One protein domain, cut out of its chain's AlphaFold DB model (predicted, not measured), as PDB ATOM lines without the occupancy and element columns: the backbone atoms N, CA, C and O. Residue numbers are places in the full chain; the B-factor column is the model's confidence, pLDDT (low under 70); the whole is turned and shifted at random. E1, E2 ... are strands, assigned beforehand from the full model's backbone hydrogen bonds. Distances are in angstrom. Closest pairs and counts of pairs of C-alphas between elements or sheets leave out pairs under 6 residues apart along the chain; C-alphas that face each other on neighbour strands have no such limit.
ATOM      1  N   ASN A  22     -46.288 -71.497 -87.873       88.94
ATOM      2  CA  ASN A  22     -46.217 -71.096 -89.267       88.94
ATOM      3  C   ASN A  22     -46.297 -72.327 -90.159       88.94
ATOM      4  O   ASN A  22     -45.576 -73.302 -89.955       88.94
ATOM      5  N   VAL A  23     -47.148 -72.270 -91.172       91.00
ATOM      6  CA  VAL A  23     -47.258 -73.314 -92.187       91.00
ATOM      7  C   VAL A  23     -46.809 -72.724 -93.507       91.00
ATOM      8  O   VAL A  23     -47.323 -71.687 -93.915       91.00
ATOM      9  N   SER A  24     -45.855 -73.382 -94.159       92.75
ATOM     10  CA  SER A  24     -45.363 -73.021 -95.485       92.75
ATOM     11  C   SER A  24     -45.608 -74.176 -96.441       92.75
ATOM     12  O   SER A  24     -45.257 -75.319 -96.148       92.75
ATOM     13  N   VAL A  25     -46.230 -73.870 -97.573       93.25
ATOM     14  CA  VAL A  25     -46.422 -74.789 -98.693       93.25
ATOM     15  C   VAL A  25     -45.766 -74.154 -99.905       93.25
ATOM     16  O   VAL A  25     -46.091 -73.018-100.241       93.25
ATOM     17  N   VAL A  26     -44.879 -74.882-100.575       92.75
ATOM     18  CA  VAL A  26     -44.198 -74.433-101.790       92.75
ATOM     19  C   VAL A  26     -44.334 -75.509-102.855       92.75
ATOM     20  O   VAL A  26     -43.936 -76.653-102.658       92.75
ATOM     21  N   TYR A  27     -44.897 -75.136-103.997       90.62
ATOM     22  CA  TYR A  27     -44.953 -75.964-105.188       90.62
ATOM     23  C   TYR A  27     -44.046 -75.366-106.261       90.62
ATOM     24  O   TYR A  27     -44.281 -74.255-106.732       90.62
ATOM     25  N   THR A  28     -43.017 -76.105-106.652       90.94
ATOM     26  CA  THR A  28     -42.126 -75.742-107.758       90.94
ATOM     27  C   THR A  28     -42.611 -76.450-109.014       90.94
ATOM     28  O   THR A  28     -42.849 -77.658-108.987       90.94
ATOM     29  N   ARG A  29     -42.805 -75.701-110.098       87.62
ATOM     30  CA  ARG A  29     -43.217 -76.223-111.405       87.62
ATOM     31  C   ARG A  29     -42.021 -76.847-112.112       87.62
ATOM     32  O   ARG A  29     -40.885 -76.439-111.900       87.62
ATOM     33  N   GLU A  30     -42.296 -77.816-112.971       86.25
ATOM     34  CA  GLU A  30     -41.260 -78.449-113.780       86.25
ATOM     35  C   GLU A  30     -40.672 -77.425-114.756       86.25
ATOM     36  O   GLU A  30     -41.397 -76.652-115.393       86.25
ATOM     37  N   THR A  31     -39.349 -77.425-114.865       81.75
ATOM     38  CA  THR A  31     -38.608 -76.647-115.854       81.75
ATOM     39  C   THR A  31     -37.742 -77.584-116.688       81.75
ATOM     40  O   THR A  31     -37.620 -78.772-116.407       81.75
ATOM     41  N   GLN A  32     -37.067 -77.050-117.706       81.94
ATOM     42  CA  GLN A  32     -36.101 -77.830-118.488       81.94
ATOM     43  C   GLN A  32     -34.891 -78.337-117.671       81.94
ATOM     44  O   GLN A  32     -34.128 -79.157-118.178       81.94
ATOM     45  N   PHE A  33     -34.686 -77.836-116.446       78.88
ATOM     46  CA  PHE A  33     -33.537 -78.167-115.596       78.88
ATOM     47  C   PHE A  33     -33.913 -78.809-114.258       78.88
ATOM     48  O   PHE A  33     -33.059 -79.432-113.633       78.88
ATOM     49  N   GLU A  34     -35.163 -78.671-113.818       81.12
ATOM     50  CA  GLU A  34     -35.606 -79.088-112.488       81.12
ATOM     51  C   GLU A  34     -36.958 -79.793-112.565       81.12
ATOM     52  O   GLU A  34     -37.882 -79.334-113.241       81.12
ATOM     53  N   GLN A  35     -37.072 -80.908-111.844       88.00
ATOM     54  CA  GLN A  35     -38.340 -81.606-111.657       88.00
ATOM     55  C   GLN A  35     -39.277 -80.762-110.790       88.00
ATOM     56  O   GLN A  35     -38.830 -80.043-109.894       88.00
ATOM     57  N   ASN A  36     -40.587 -80.875-111.016       89.06
ATOM     58  CA  ASN A  36     -41.556 -80.275-110.106       89.06
ATOM     59  C   ASN A  36     -41.428 -80.872-108.696       89.06
ATOM     60  O   ASN A  36     -41.032 -82.025-108.515       89.06
ATOM     61  N   ASN A  37     -41.779 -80.085-107.684       93.38
ATOM     62  CA  ASN A  37     -41.620 -80.471-106.288       93.38
ATOM     63  C   ASN A  37     -42.723 -79.870-105.419       93.38
ATOM     64  O   ASN A  37     -43.050 -78.695-105.574       93.38
ATOM     65  N   LEU A  38     -43.264 -80.646-104.482       93.56
ATOM     66  CA  LEU A  38     -44.173 -80.162-103.446       93.56
ATOM     67  C   LEU A  38     -43.499 -80.268-102.082       93.56
ATOM     68  O   LEU A  38     -43.237 -81.361-101.584       93.56
ATOM     69  N   PHE A  39     -43.292 -79.113-101.466       95.12
ATOM     70  CA  PHE A  39     -42.720 -78.959-100.143       95.12
ATOM     71  C   PHE A  39     -43.766 -78.419 -99.169       95.12
ATOM     72  O   PHE A  39     -44.458 -77.445 -99.470       95.12
ATOM     73  N   ILE A  40     -43.876 -79.035 -97.992       95.38
ATOM     74  CA  ILE A  40     -44.744 -78.568 -96.905       95.38
ATOM     75  C   ILE A  40     -43.966 -78.629 -95.597       95.38
ATOM     76  O   ILE A  40     -43.430 -79.676 -95.242       95.38
ATOM     77  N   SER A  41     -43.955 -77.534 -94.842       94.88
ATOM     78  CA  SER A  41     -43.333 -77.487 -93.518       94.88
ATOM     79  C   SER A  41     -44.201 -76.753 -92.508       94.88
ATOM     80  O   SER A  41     -44.737 -75.683 -92.801       94.88
ATOM     81  N   TYR A  42     -44.279 -77.308 -91.303       92.81
ATOM     82  CA  TYR A  42     -44.920 -76.703 -90.142       92.81
ATOM     83  C   TYR A  42     -43.832 -76.340 -89.143       92.81
ATOM     84  O   TYR A  42     -43.073 -77.208 -88.719       92.81
ATOM     85  N   LEU A  43     -43.760 -75.066 -88.779       90.12
ATOM     86  CA  LEU A  43     -42.807 -74.503 -87.834       90.12
ATOM     87  C   LEU A  43     -43.569 -74.041 -86.597       90.12
ATOM     88  O   LEU A  43     -44.235 -73.013 -86.637       90.12
ATOM     89  N   ASP A  44     -43.455 -74.786 -85.507       84.75
ATOM     90  CA  ASP A  44     -44.011 -74.440 -84.199       84.75
ATOM     91  C   ASP A  44     -42.866 -73.959 -83.300       84.75
ATOM     92  O   ASP A  44     -41.891 -74.683 -83.086       84.75
ATOM     93  N   ASN A  45     -42.930 -72.710 -82.825       81.06
ATOM     94  CA  ASN A  45     -41.889 -72.104 -81.982       81.06
ATOM     95  C   ASN A  45     -40.459 -72.228 -82.561       81.06
ATOM     96  O   ASN A  45     -39.484 -72.442 -81.839       81.06
ATOM     97  N   GLY A  46     -40.330 -72.121 -83.889       79.88
ATOM     98  CA  GLY A  46     -39.050 -72.238 -84.597       79.88
ATOM     99  C   GLY A  46     -38.540 -73.673 -84.786       79.88
ATOM    100  O   GLY A  46     -37.435 -73.855 -85.291       79.88
ATOM    101  N   ARG A  47     -39.323 -74.693 -84.412       86.25
ATOM    102  CA  ARG A  47     -39.012 -76.111 -84.642       86.25
ATOM    103  C   ARG A  47     -39.920 -76.688 -85.719       86.25
ATOM    104  O   ARG A  47     -41.121 -76.438 -85.714       86.25
ATOM    105  N   ILE A  48     -39.355 -77.485 -86.623       90.69
ATOM    106  CA  ILE A  48     -40.146 -78.185 -87.641       90.69
ATOM    107  C   ILE A  48     -40.899 -79.339 -86.968       90.69
ATOM    108  O   ILE A  48     -40.272 -80.260 -86.446       90.69
ATOM    109  N   THR A  49     -42.231 -79.291 -86.982       91.88
ATOM    110  CA  THR A  49     -43.108 -80.307 -86.375       91.88
ATOM    111  C   THR A  49     -43.753 -81.228 -87.399       91.88
ATOM    112  O   THR A  49     -44.016 -82.384 -87.086       91.88
ATOM    113  N   CYS A  50     -43.950 -80.761 -88.632       93.88
ATOM    114  CA  CYS A  50     -44.351 -81.588 -89.766       93.88
ATOM    115  C   CYS A  50     -43.567 -81.191 -91.013       93.88
ATOM    116  O   CYS A  50     -43.298 -80.009 -91.231       93.88
ATOM    117  N   TYR A  51     -43.220 -82.182 -91.826       95.38
ATOM    118  CA  TYR A  51     -42.405 -82.024 -93.018       95.38
ATOM    119  C   TYR A  51     -42.878 -82.960 -94.135       95.38
ATOM    120  O   TYR A  51     -43.132 -84.144 -93.905       95.38
ATOM    121  N   TYR A  52     -42.948 -82.444 -95.355       95.56
ATOM    122  CA  TYR A  52     -43.241 -83.195 -96.567       95.56
ATOM    123  C   TYR A  52     -42.396 -82.672 -97.717       95.56
ATOM    124  O   TYR A  52     -42.276 -81.459 -97.886       95.56
ATOM    125  N   ASN A  53     -41.856 -83.578 -98.525       94.94
ATOM    126  CA  ASN A  53     -41.101 -83.206 -99.712       94.94
ATOM    127  C   ASN A  53     -41.251 -84.286-100.782       94.94
ATOM    128  O   ASN A  53     -40.610 -85.333-100.722       94.94
ATOM    129  N   GLN A  54     -42.137 -84.050-101.740       92.56
ATOM    130  CA  GLN A  54     -42.374 -84.968-102.842       92.56
ATOM    131  C   GLN A  54     -41.852 -84.360-104.132       92.56
ATOM    132  O   GLN A  54     -42.389 -83.367-104.619       92.56
ATOM    133  N   THR A  55     -40.856 -85.020-104.714       91.81
ATOM    134  CA  THR A  55     -40.416 -84.760-106.082       91.81
ATOM    135  C   THR A  55     -41.397 -85.392-107.059       91.81
ATOM    136  O   THR A  55     -41.921 -86.482-106.815       91.81
ATOM    137  N   THR A  56     -41.658 -84.714-108.170       89.25
ATOM    138  CA  THR A  56     -42.630 -85.126-109.188       89.25
ATOM    139  C   THR A  56     -44.030 -85.444-108.651       89.25
ATOM    140  O   THR A  56     -44.555 -86.523-108.920       89.25
ATOM    141  N   PRO A  57     -44.658 -84.549-107.864       87.06
ATOM    142  CA  PRO A  57     -46.047 -84.735-107.465       87.06
ATOM    143  C   PRO A  57     -46.958 -84.571-108.693       87.06
ATOM    144  O   PRO A  57     -46.740 -83.682-109.521       87.06
ATOM    145  N   ASP A  58     -48.001 -85.389-108.801       81.06
ATOM    146  CA  ASP A  58     -48.993 -85.225-109.863       81.06
ATOM    147  C   ASP A  58     -49.863 -83.983-109.583       81.06
ATOM    148  O   ASP A  58     -50.481 -83.884-108.515       81.06
ATOM    149  N   PRO A  59     -49.926 -82.999-110.503       77.62
ATOM    150  CA  PRO A  59     -50.714 -81.793-110.288       77.62
ATOM    151  C   PRO A  59     -52.215 -82.093-110.400       77.62
ATOM    152  O   PRO A  59     -52.773 -82.254-111.492       77.62
ATOM    153  N   GLU A  60     -52.900 -82.105-109.257       81.81
ATOM    154  CA  GLU A  60     -54.342 -82.337-109.158       81.81
ATOM    155  C   GLU A  60     -55.098 -81.112-108.621       81.81
ATOM    156  O   GLU A  60     -54.519 -80.180-108.066       81.81
ATOM    157  N   LYS A  61     -56.426 -81.099-108.809       76.69
ATOM    158  CA  LYS A  61     -57.303 -80.041-108.267       76.69
ATOM    159  C   LYS A  61     -57.601 -80.208-106.770       76.69
ATOM    160  O   LYS A  61     -58.122 -79.280-106.164       76.69
ATOM    161  N   ASP A  62     -57.342 -81.392-106.214       79.00
ATOM    162  CA  ASP A  62     -57.649 -81.758-104.825       79.00
ATOM    163  C   ASP A  62     -56.557 -82.682-104.262       79.00
ATOM    164  O   ASP A  62     -56.815 -83.799-103.816       79.00
ATOM    165  N   THR A  63     -55.305 -82.229-104.328       86.81
ATOM    166  CA  THR A  63     -54.179 -82.946-103.734       86.81
ATOM    167  C   THR A  63     -54.328 -82.917-102.216       86.81
ATOM    168  O   THR A  63     -54.200 -81.868-101.581       86.81
ATOM    169  N   GLN A  64     -54.592 -84.080-101.621       90.12
ATOM    170  CA  GLN A  64     -54.654 -84.249-100.172       90.12
ATOM    171  C   GLN A  64     -53.358 -84.874 -99.670       90.12
ATOM    172  O   GLN A  64     -53.029 -86.006-100.018       90.12
ATOM    173  N   VAL A  65     -52.650 -84.152 -98.806       92.19
ATOM    174  CA  VAL A  65     -51.395 -84.606 -98.207       92.19
ATOM    175  C   VAL A  65     -51.633 -84.920 -96.730       92.19
ATOM    176  O   VAL A  65     -51.680 -83.999 -95.905       92.19
ATOM    177  N   PRO A  66     -51.842 -86.199 -96.365       92.06
ATOM    178  CA  PRO A  66     -51.878 -86.609 -94.971       92.06
ATOM    179  C   PRO A  66     -50.454 -86.669 -94.403       92.06
ATOM    180  O   PRO A  66     -49.592 -87.378 -94.917       92.06
ATOM    181  N   LEU A  67     -50.226 -85.963 -93.302       91.88
ATOM    182  CA  LEU A  67     -48.990 -85.986 -92.527       91.88
ATOM    183  C   LEU A  67     -49.291 -86.637 -91.182       91.88
ATOM    184  O   LEU A  67     -49.760 -85.995 -90.243       91.88
ATOM    185  N   ALA A  68     -49.081 -87.949 -91.128       90.12
ATOM    186  CA  ALA A  68     -49.246 -88.718 -89.906       90.12
ATOM    187  C   ALA A  68     -48.058 -88.504 -88.962       90.12
ATOM    188  O   ALA A  68     -46.934 -88.235 -89.397       90.12
ATOM    189  N   SER A  69     -48.309 -88.676 -87.667       87.88
ATOM    190  CA  SER A  69     -47.247 -88.747 -86.671       87.88
ATOM    191  C   SER A  69     -46.329 -89.930 -86.967       87.88
ATOM    192  O   SER A  69     -46.803 -91.045 -87.187       87.88
ATOM    193  N   ASN A  70     -45.019 -89.701 -86.944       83.62
ATOM    194  CA  ASN A  70     -44.029 -90.761 -87.009       83.62
ATOM    195  C   ASN A  70     -43.817 -91.331 -85.601       83.62
ATOM    196  O   ASN A  70     -43.192 -90.670 -84.763       83.62
ATOM    197  N   PRO A  71     -44.306 -92.548 -85.304       71.12
ATOM    198  CA  PRO A  71     -44.118 -93.134 -83.987       71.12
ATOM    199  C   PRO A  71     -42.619 -93.344 -83.732       71.12
ATOM    200  O   PRO A  71     -41.940 -94.037 -84.488       71.12
ATOM    201  N   GLY A  72     -42.101 -92.724 -82.671       73.88
ATOM    202  CA  GLY A  72     -40.704 -92.869 -82.246       73.88
ATOM    203  C   GLY A  72     -39.716 -91.867 -82.847       73.88
ATOM    204  O   GLY A  72     -38.512 -92.072 -82.704       73.88
ATOM    205  N   LYS A  73     -40.184 -90.801 -83.512       79.31
ATOM    206  CA  LYS A  73     -39.320 -89.688 -83.927       79.31
ATOM    207  C   LYS A  73     -39.778 -88.372 -83.314       79.31
ATOM    208  O   LYS A  73     -40.847 -87.863 -83.638       79.31
ATOM    209  N   ASP A  74     -38.897 -87.791 -82.514       82.62
ATOM    210  CA  ASP A  74     -39.111 -86.481 -81.890       82.62
ATOM    211  C   ASP A  74     -38.701 -85.321 -82.821       82.62
ATOM    212  O   ASP A  74     -38.841 -84.153 -82.470       82.62
ATOM    213  N   VAL A  75     -38.186 -85.635 -84.021       85.75
ATOM    214  CA  VAL A  75     -37.738 -84.676 -85.046       85.75
ATOM    215  C   VAL A  75     -38.030 -85.179 -86.470       85.75
ATOM    216  O   VAL A  75     -37.982 -86.382 -86.738       85.75
ATOM    217  N   VAL A  76     -38.295 -84.249 -87.395       89.00
ATOM    218  CA  VAL A  76     -38.500 -84.492 -88.841       89.00
ATOM    219  C   VAL A  76     -37.583 -83.597 -89.685       89.00
ATOM    220  O   VAL A  76     -37.126 -82.558 -89.207       89.00
ATOM    221  N   ASN A  77     -37.264 -84.019 -90.914       87.88
ATOM    222  CA  ASN A  77     -36.365 -83.317 -91.843       87.88
ATOM    223  C   ASN A  77     -36.536 -83.831 -93.288       87.88
ATOM    224  O   ASN A  77     -37.379 -84.685 -93.548       87.88
ATOM    225  N   ASP A  78     -35.661 -83.401 -94.199       83.19
ATOM    226  CA  ASP A  78     -35.663 -83.801 -95.614       83.19
ATOM    227  C   ASP A  78     -35.632 -85.321 -95.857       83.19
ATOM    228  O   ASP A  78     -36.145 -85.803 -96.863       83.19
ATOM    229  N   THR A  79     -35.058 -86.101 -94.934       85.75
ATOM    230  CA  THR A  79     -35.014 -87.574 -95.014       85.75
ATOM    231  C   THR A  79     -36.229 -88.236 -94.358       85.75
ATOM    232  O   THR A  79     -36.556 -89.386 -94.646       85.75
ATOM    233  N   VAL A  80     -36.895 -87.539 -93.437       85.69
ATOM    234  CA  VAL A  80     -37.974 -88.068 -92.605       85.69
ATOM    235  C   VAL A  80     -39.220 -87.216 -92.782       85.69
ATOM    236  O   VAL A  80     -39.391 -86.197 -92.114       85.69
ATOM    237  N   GLN A  81     -40.118 -87.695 -93.636       91.69
ATOM    238  CA  GLN A  81     -41.406 -87.057 -93.900       91.69
ATOM    239  C   GLN A  81     -42.479 -87.510 -92.908       91.69
ATOM    240  O   GLN A  81     -42.403 -88.613 -92.369       91.69
ATOM    241  N   GLY A  82     -43.482 -86.666 -92.683       93.00
ATOM    242  CA  GLY A  82     -44.542 -86.843 -91.691       93.00
ATOM    243  C   GLY A  82     -44.451 -85.788 -90.594       93.00
ATOM    244  O   GLY A  82     -43.885 -84.716 -90.795       93.00
ATOM    245  N   CYS A  83     -45.005 -86.086 -89.428       93.19
ATOM    246  CA  CYS A  83     -44.941 -85.216 -88.260       93.19
ATOM    247  C   CYS A  83     -44.121 -85.848 -87.133       93.19
ATOM    248  O   CYS A  83     -43.978 -87.071 -87.068       93.19
ATOM    249  N   VAL A  84     -43.584 -85.022 -86.235       91.94
ATOM    250  CA  VAL A  84     -42.985 -85.487 -84.977       91.94
ATOM    251  C   VAL A  84     -44.037 -86.203 -84.119       91.94
ATOM    252  O   VAL A  84     -45.249 -86.121 -84.375       91.94
ATOM    253  N   HIS A  85     -43.590 -86.964 -83.120       87.94
ATOM    254  CA  HIS A  85     -44.504 -87.685 -82.242       87.94
ATOM    255  C   HIS A  85     -45.550 -86.745 -81.615       87.94
ATOM    256  O   HIS A  85     -45.215 -85.665 -81.145       87.94
ATOM    257  N   GLY A  86     -46.822 -87.151 -81.630       86.50
ATOM    258  CA  GLY A  86     -47.926 -86.370 -81.067       86.50
ATOM    259  C   GLY A  86     -48.525 -85.312 -81.998       86.50
ATOM    260  O   GLY A  86     -49.534 -84.726 -81.627       86.50
ATOM    261  N   TYR A  87     -47.976 -85.102 -83.198       90.06
ATOM    262  CA  TYR A  87     -48.486 -84.152 -84.193       90.06
ATOM    263  C   TYR A  87     -49.080 -84.874 -85.409       90.06
ATOM    264  O   TYR A  87     -48.537 -85.877 -85.866       90.06
ATOM    265  N   GLU A  88     -50.173 -84.355 -85.968       92.38
ATOM    266  CA  GLU A  88     -50.753 -84.835 -87.226       92.38
ATOM    267  C   GLU A  88     -51.427 -83.706 -88.013       92.38
ATOM    268  O   GLU A  88     -51.989 -82.765 -87.447       92.38
ATOM    269  N   SER A  89     -51.418 -83.807 -89.342       93.62
ATOM    270  CA  SER A  89     -52.103 -82.841 -90.197       93.62
ATOM    271  C   SER A  89     -52.622 -83.447 -91.494       93.62
ATOM    272  O   SER A  89     -52.155 -84.485 -91.957       93.62
ATOM    273  N   ARG A  90     -53.584 -82.767 -92.114       94.50
ATOM    274  CA  ARG A  90     -53.935 -82.959 -93.519       94.50
ATOM    275  C   ARG A  90     -54.042 -81.607 -94.192       94.50
ATOM    276  O   ARG A  90     -54.790 -80.744 -93.730       94.50
ATOM    277  N   VAL A  91     -53.332 -81.463 -95.301       91.88
ATOM    278  CA  VAL A  91     -53.395 -80.277 -96.154       91.88
ATOM    279  C   VAL A  91     -54.093 -80.634 -97.449       91.88
ATOM    280  O   VAL A  91     -53.853 -81.706 -98.004       91.88
ATOM    281  N   ARG A  92     -54.947 -79.734 -97.921       91.06
ATOM    282  CA  ARG A  92     -55.604 -79.822 -99.214       91.06
ATOM    283  C   ARG A  92     -55.136 -78.695-100.115       91.06
ATOM    284  O   ARG A  92     -55.149 -77.537 -99.695       91.06
ATOM    285  N   LEU A  93     -54.723 -79.049-101.327       89.12
ATOM    286  CA  LEU A  93     -54.122 -78.141-102.293       89.12
ATOM    287  C   LEU A  93     -54.718 -78.341-103.687       89.12
ATOM    288  O   LEU A  93     -54.851 -79.462-104.170       89.12
ATOM    289  N   ASP A  94     -54.993 -77.237-104.367       87.00
ATOM    290  CA  ASP A  94     -55.237 -77.180-105.802       87.00
ATOM    291  C   ASP A  94     -53.923 -76.818-106.512       87.00
ATOM    292  O   ASP A  94     -53.501 -75.654-106.566       87.00
ATOM    293  N   LEU A  95     -53.251 -77.835-107.051       82.50
ATOM    294  CA  LEU A  95     -51.989 -77.718-107.787       82.50
ATOM    295  C   LEU A  95     -52.199 -77.590-109.303       82.50
ATOM    296  O   LEU A  95     -51.225 -77.531-110.048       82.50
ATOM    297  N   LYS A  96     -53.449 -77.523-109.775       80.38
ATOM    298  CA  LYS A  96     -53.771 -77.503-111.210       80.38
ATOM    299  C   LYS A  96     -54.383 -76.192-111.692       80.38
ATOM    300  O   LYS A  96     -54.188 -75.825-112.844       80.38
ATOM    301  N   SER A  97     -55.179 -75.522-110.866       66.94
ATOM    302  CA  SER A  97     -55.828 -74.265-111.247       66.94
ATOM    303  C   SER A  97     -54.811 -73.126-111.344       66.94
ATOM    304  O   SER A  97     -53.834 -73.115-110.609       66.94
ATOM    305  N   ASP A  98     -55.054 -72.137-112.198       65.81
ATOM    306  CA  ASP A  98     -54.294 -70.880-112.219       65.81
ATOM    307  C   ASP A  98     -55.124 -69.685-111.727       65.81
ATOM    308  O   ASP A  98     -54.558 -68.619-111.476       65.81
ATOM    309  N   SER A  99     -56.445 -69.853-111.559       58.47
ATOM    310  CA  SER A  99     -57.401 -68.740-111.646       58.47
ATOM    311  C   SER A  99     -58.231 -68.420-110.394       58.47
ATOM    312  O   SER A  99     -58.776 -67.325-110.341       58.47
ATOM    313  N   ASP A 100     -58.373 -69.311-109.403       57.34
ATOM    314  CA  ASP A 100     -59.050 -68.982-108.124       57.34
ATOM    315  C   ASP A 100     -58.643 -69.981-107.020       57.34
ATOM    316  O   ASP A 100     -59.190 -71.082-106.939       57.34
ATOM    317  N   LYS A 101     -57.625 -69.641-106.211       56.81
ATOM    318  CA  LYS A 101     -57.045 -70.547-105.190       56.81
ATOM    319  C   LYS A 101     -57.293 -70.139-103.745       56.81
ATOM    320  O   LYS A 101     -57.047 -70.942-102.845       56.81
ATOM    321  N   GLU A 102     -57.840 -68.948-103.512       55.50
ATOM    322  CA  GLU A 102     -58.188 -68.489-102.161       55.50
ATOM    323  C   GLU A 102     -59.313 -69.329-101.524       55.50
ATOM    324  O   GLU A 102     -59.553 -69.250-100.326       55.50
ATOM    325  N   LYS A 103     -59.991 -70.182-102.302       60.97
ATOM    326  CA  LYS A 103     -61.102 -71.021-101.824       60.97
ATOM    327  C   LYS A 103     -60.784 -72.514-101.714       60.97
ATOM    328  O   LYS A 103     -61.601 -73.243-101.157       60.97
ATOM    329  N   HIS A 104     -59.649 -72.988-102.233       72.88
ATOM    330  CA  HIS A 104     -59.377 -74.434-102.341       72.88
ATOM    331  C   HIS A 104     -58.185 -74.921-101.513       72.88
ATOM    332  O   HIS A 104     -58.075 -76.122-101.280       72.88
ATOM    333  N   ASN A 105     -57.341 -74.010-101.019       86.25
ATOM    334  CA  ASN A 105     -56.125 -74.368-100.293       86.25
ATOM    335  C   ASN A 105     -56.297 -74.147 -98.793       86.25
ATOM    336  O   ASN A 105     -56.376 -73.013 -98.316       86.25
ATOM    337  N   TYR A 106     -56.363 -75.237 -98.039       88.81
ATOM    338  CA  TYR A 106     -56.582 -75.180 -96.601       88.81
ATOM    339  C   TYR A 106     -55.960 -76.366 -95.879       88.81
ATOM    340  O   TYR A 106     -55.738 -77.443 -96.428       88.81
ATOM    341  N   ILE A 107     -55.717 -76.155 -94.596       90.12
ATOM    342  CA  ILE A 107     -55.391 -77.202 -93.646       90.12
ATOM    343  C   ILE A 107     -56.726 -77.781 -93.183       90.12
ATOM    344  O   ILE A 107     -57.473 -77.138 -92.441       90.12
ATOM    345  N   ASP A 108     -57.046 -78.980 -93.670       90.44
ATOM    346  CA  ASP A 108     -58.255 -79.729 -93.315       90.44
ATOM    347  C   ASP A 108     -58.320 -79.910 -91.796       90.44
ATOM    348  O   ASP A 108     -59.306 -79.532 -91.154       90.44
ATOM    349  N   PHE A 109     -57.221 -80.412 -91.230       90.25
ATOM    350  CA  PHE A 109     -56.991 -80.449 -89.794       90.25
ATOM    351  C   PHE A 109     -55.504 -80.342 -89.452       90.25
ATOM    352  O   PHE A 109     -54.627 -80.770 -90.208       90.25
ATOM    353  N   TYR A 110     -55.232 -79.813 -88.268       88.56
ATOM    354  CA  TYR A 110     -53.957 -79.910 -87.575       88.56
ATOM    355  C   TYR A 110     -54.235 -80.264 -86.124       88.56
ATOM    356  O   TYR A 110     -55.065 -79.619 -85.478       88.56
ATOM    357  N   ARG A 111     -53.567 -81.292 -85.616       88.69
ATOM    358  CA  ARG A 111     -53.698 -81.732 -84.234       88.69
ATOM    359  C   ARG A 111     -52.332 -81.922 -83.628       88.69
ATOM    360  O   ARG A 111     -51.409 -82.385 -84.295       88.69
ATOM    361  N   TYR A 112     -52.241 -81.597 -82.352       86.19
ATOM    362  CA  TYR A 112     -51.055 -81.885 -81.577       86.19
ATOM    363  C   TYR A 112     -51.419 -82.226 -80.135       86.19
ATOM    364  O   TYR A 112     -52.396 -81.715 -79.576       86.19
ATOM    365  N   THR A 113     -50.621 -83.104 -79.545       81.94
ATOM    366  CA  THR A 113     -50.643 -83.426 -78.123       81.94
ATOM    367  C   THR A 113     -49.402 -82.795 -77.493       81.94
ATOM    368  O   THR A 113     -48.297 -83.225 -77.818       81.94
ATOM    369  N   PRO A 114     -49.549 -81.771 -76.632       67.38
ATOM    370  CA  PRO A 114     -48.416 -81.128 -75.979       67.38
ATOM    371  C   PRO A 114     -47.592 -82.124 -75.158       67.38
ATOM    372  O   PRO A 114     -48.147 -82.973 -74.449       67.38
ATOM    373  N   ASP A 115     -46.269 -81.972 -75.202       61.28
ATOM    374  CA  ASP A 115     -45.346 -82.794 -74.420       61.28
ATOM    375  C   ASP A 115     -45.702 -82.776 -72.926       61.28
ATOM    376  O   ASP A 115     -45.911 -81.726 -72.314       61.28
ATOM    377  N   GLY A 116     -45.782 -83.967 -72.325       61.81
ATOM    378  CA  GLY A 116     -46.095 -84.149 -70.904       61.81
ATOM    379  C   GLY A 116     -47.585 -84.097 -70.543       61.81
ATOM    380  O   GLY A 116     -47.926 -84.344 -69.388       61.81
ATOM    381  N   ILE A 117     -48.483 -83.840 -71.504       60.72
ATOM    382  CA  ILE A 117     -49.940 -83.847 -71.296       60.72
ATOM    383  C   ILE A 117     -50.580 -84.836 -72.276       60.72
ATOM    384  O   ILE A 117     -51.224 -84.469 -73.253       60.72
ATOM    385  N   HIS A 118     -50.429 -86.131 -71.991       57.69
ATOM    386  CA  HIS A 118     -50.909 -87.220 -72.855       57.69
ATOM    387  C   HIS A 118     -52.438 -87.272 -73.060       57.69
ATOM    388  O   HIS A 118     -52.913 -88.074 -73.858       57.69
ATOM    389  N   SER A 119     -53.222 -86.460 -72.344       57.69
ATOM    390  CA  SER A 119     -54.690 -86.507 -72.360       57.69
ATOM    391  C   SER A 119     -55.369 -85.358 -73.109       57.69
ATOM    392  O   SER A 119     -56.592 -85.389 -73.251       57.69
ATOM    393  N   VAL A 120     -54.627 -84.352 -73.585       64.44
ATOM    394  CA  VAL A 120     -55.216 -83.182 -74.255       64.44
ATOM    395  C   VAL A 120     -54.656 -83.066 -75.665       64.44
ATOM    396  O   VAL A 120     -53.519 -82.657 -75.863       64.44
ATOM    397  N   THR A 121     -55.475 -83.419 -76.651       76.56
ATOM    398  CA  THR A 121     -55.195 -83.127 -78.058       76.56
ATOM    399  C   THR A 121     -55.890 -81.828 -78.428       76.56
ATOM    400  O   THR A 121     -57.118 -81.735 -78.383       76.56
ATOM    401  N   THR A 122     -55.109 -80.831 -78.823       81.00
ATOM    402  CA  THR A 122     -55.640 -79.605 -79.418       81.00
ATOM    403  C   THR A 122     -55.812 -79.835 -80.915       81.00
ATOM    404  O   THR A 122     -54.923 -80.386 -81.561       81.00
ATOM    405  N   SER A 123     -56.954 -79.429 -81.477       82.44
ATOM    406  CA  SER A 123     -57.276 -79.594 -82.898       82.44
ATOM    407  C   SER A 123     -57.724 -78.270 -83.504       82.44
ATOM    408  O   SER A 123     -58.634 -77.627 -82.986       82.44
ATOM    409  N   TYR A 124     -57.164 -77.932 -84.660       82.62
ATOM    410  CA  TYR A 124     -57.618 -76.851 -85.528       82.62
ATOM    411  C   TYR A 124     -58.126 -77.455 -86.827       82.62
ATOM    412  O   TYR A 124     -57.504 -78.366 -87.363       82.62
ATOM    413  N   ASN A 125     -59.251 -76.958 -87.332       86.31
ATOM    414  CA  ASN A 125     -59.866 -77.464 -88.557       86.31
ATOM    415  C   ASN A 125     -60.088 -76.324 -89.548       86.31
ATOM    416  O   ASN A 125     -60.326 -75.187 -89.130       86.31
ATOM    417  N   LYS A 126     -60.064 -76.661 -90.841       84.81
ATOM    418  CA  LYS A 126     -60.397 -75.772 -91.968       84.81
ATOM    419  C   LYS A 126     -59.704 -74.410 -91.898       84.81
ATOM    420  O   LYS A 126     -60.352 -73.370 -92.000       84.81
ATOM    421  N   GLN A 127     -58.391 -74.422 -91.700       86.75
ATOM    422  CA  GLN A 127     -57.608 -73.193 -91.647       86.75
ATOM    423  C   GLN A 127     -57.129 -72.807 -93.039       86.75
ATOM    424  O   GLN A 127     -56.545 -73.624 -93.750       86.75
ATOM    425  N   PHE A 128     -57.379 -71.563 -93.433       86.56
ATOM    426  CA  PHE A 128     -56.961 -71.063 -94.735       86.56
ATOM    427  C   PHE A 128     -55.431 -70.919 -94.798       86.56
ATOM    428  O   PHE A 128     -54.816 -70.383 -93.874       86.56
ATOM    429  N   LEU A 129     -54.822 -71.389 -95.892       84.94
ATOM    430  CA  LEU A 129     -53.367 -71.340 -96.097       84.94
ATOM    431  C   LEU A 129     -52.835 -69.951 -96.486       84.94
ATOM    432  O   LEU A 129     -51.624 -69.780 -96.611       84.94
ATOM    433  N   GLY A 130     -53.719 -68.966 -96.643       82.19
ATOM    434  CA  GLY A 130     -53.363 -67.623 -97.087       82.19
ATOM    435  C   GLY A 130     -53.422 -67.471 -98.607       82.19
ATOM    436  O   GLY A 130     -53.689 -68.418 -99.352       82.19
ATOM    437  N   THR A 131     -53.197 -66.245 -99.070       82.75
ATOM    438  CA  THR A 131     -53.149 -65.922-100.500       82.75
ATOM    439  C   THR A 131     -51.913 -66.556-101.143       82.75
ATOM    440  O   THR A 131     -50.844 -66.623-100.533       82.75
ATOM    441  N   ARG A 132     -52.067 -67.046-102.381       84.00
ATOM    442  CA  ARG A 132     -50.952 -67.580-103.172       84.00
ATOM    443  C   ARG A 132     -49.979 -66.454-103.514       84.00
ATOM    444  O   ARG A 132     -50.396 -65.459-104.101       84.00
TER     445      ARG A 132
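This is residues 22 to 132 of the 147 residues of an uncharacterized protein of Botrytis porri (UniProt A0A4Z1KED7). A four-strand sheet, E4 E5 E6 E7, and a smaller sheet, E1 E2 E3, stand partly face to face as a loose-fitting sandwich, their strands crossed at 44 degrees. The sheets come nearest where E3 meets E4 and E5, and part of the long link from E4 to E5 pairs with E3. The 111 printed residues are all strand in class, with seven named strands, E1 to E7 in chain order, and no named helix; 50 residues are in named strands, under half. Both sheets are antiparallel meanders, each strand the neighbour of the one before. The whole is compact, with a radius of gyration of the C-alphas of 14.6 A, yet elongated, spanning 48 by 30 by 21 A.

The larger sheet has E4, residues 63 to 67; E5, 87 to 93, 19.9 A long; E6, 106 to 112; and E7, 122 to 128, ending at C-alpha 128 (-56.961, -71.063, -94.735). The smaller has E1, residues 22 to 28, from C-alpha 22 (-46.217, -71.096, -89.267); E2, 37 to 44, 23.0 A; and E3, 47 to 55, 23.2 A, which bends by 62 degrees at residue 50.

N 65 and O 91 of hairpin E4 and E5 are 2.8 A apart, N 88 and O 111 of hairpin E5 and E6 2.9 A, and N 110 and O 124 of hairpin E6 and E7 2.8 A. Across the sheets, the closest C-alphas of E3 and E5 are Thr 49 and Tyr 87, 7.0 A. E1 and E2 are apart from E4 to E7. N 24 and O 41 of hairpin E1 and E2, and N 40 and O 52 of hairpin E2 and E3, are each 2.9 A apart.

The farthest C-alphas, Gln 32 and Ser 119, are 50.5 A apart. The printed part has no cut. The links E4 to E5 and E5 to E6 are long. Residues 97 to 103 and 114 to 120 have pLDDT under 70.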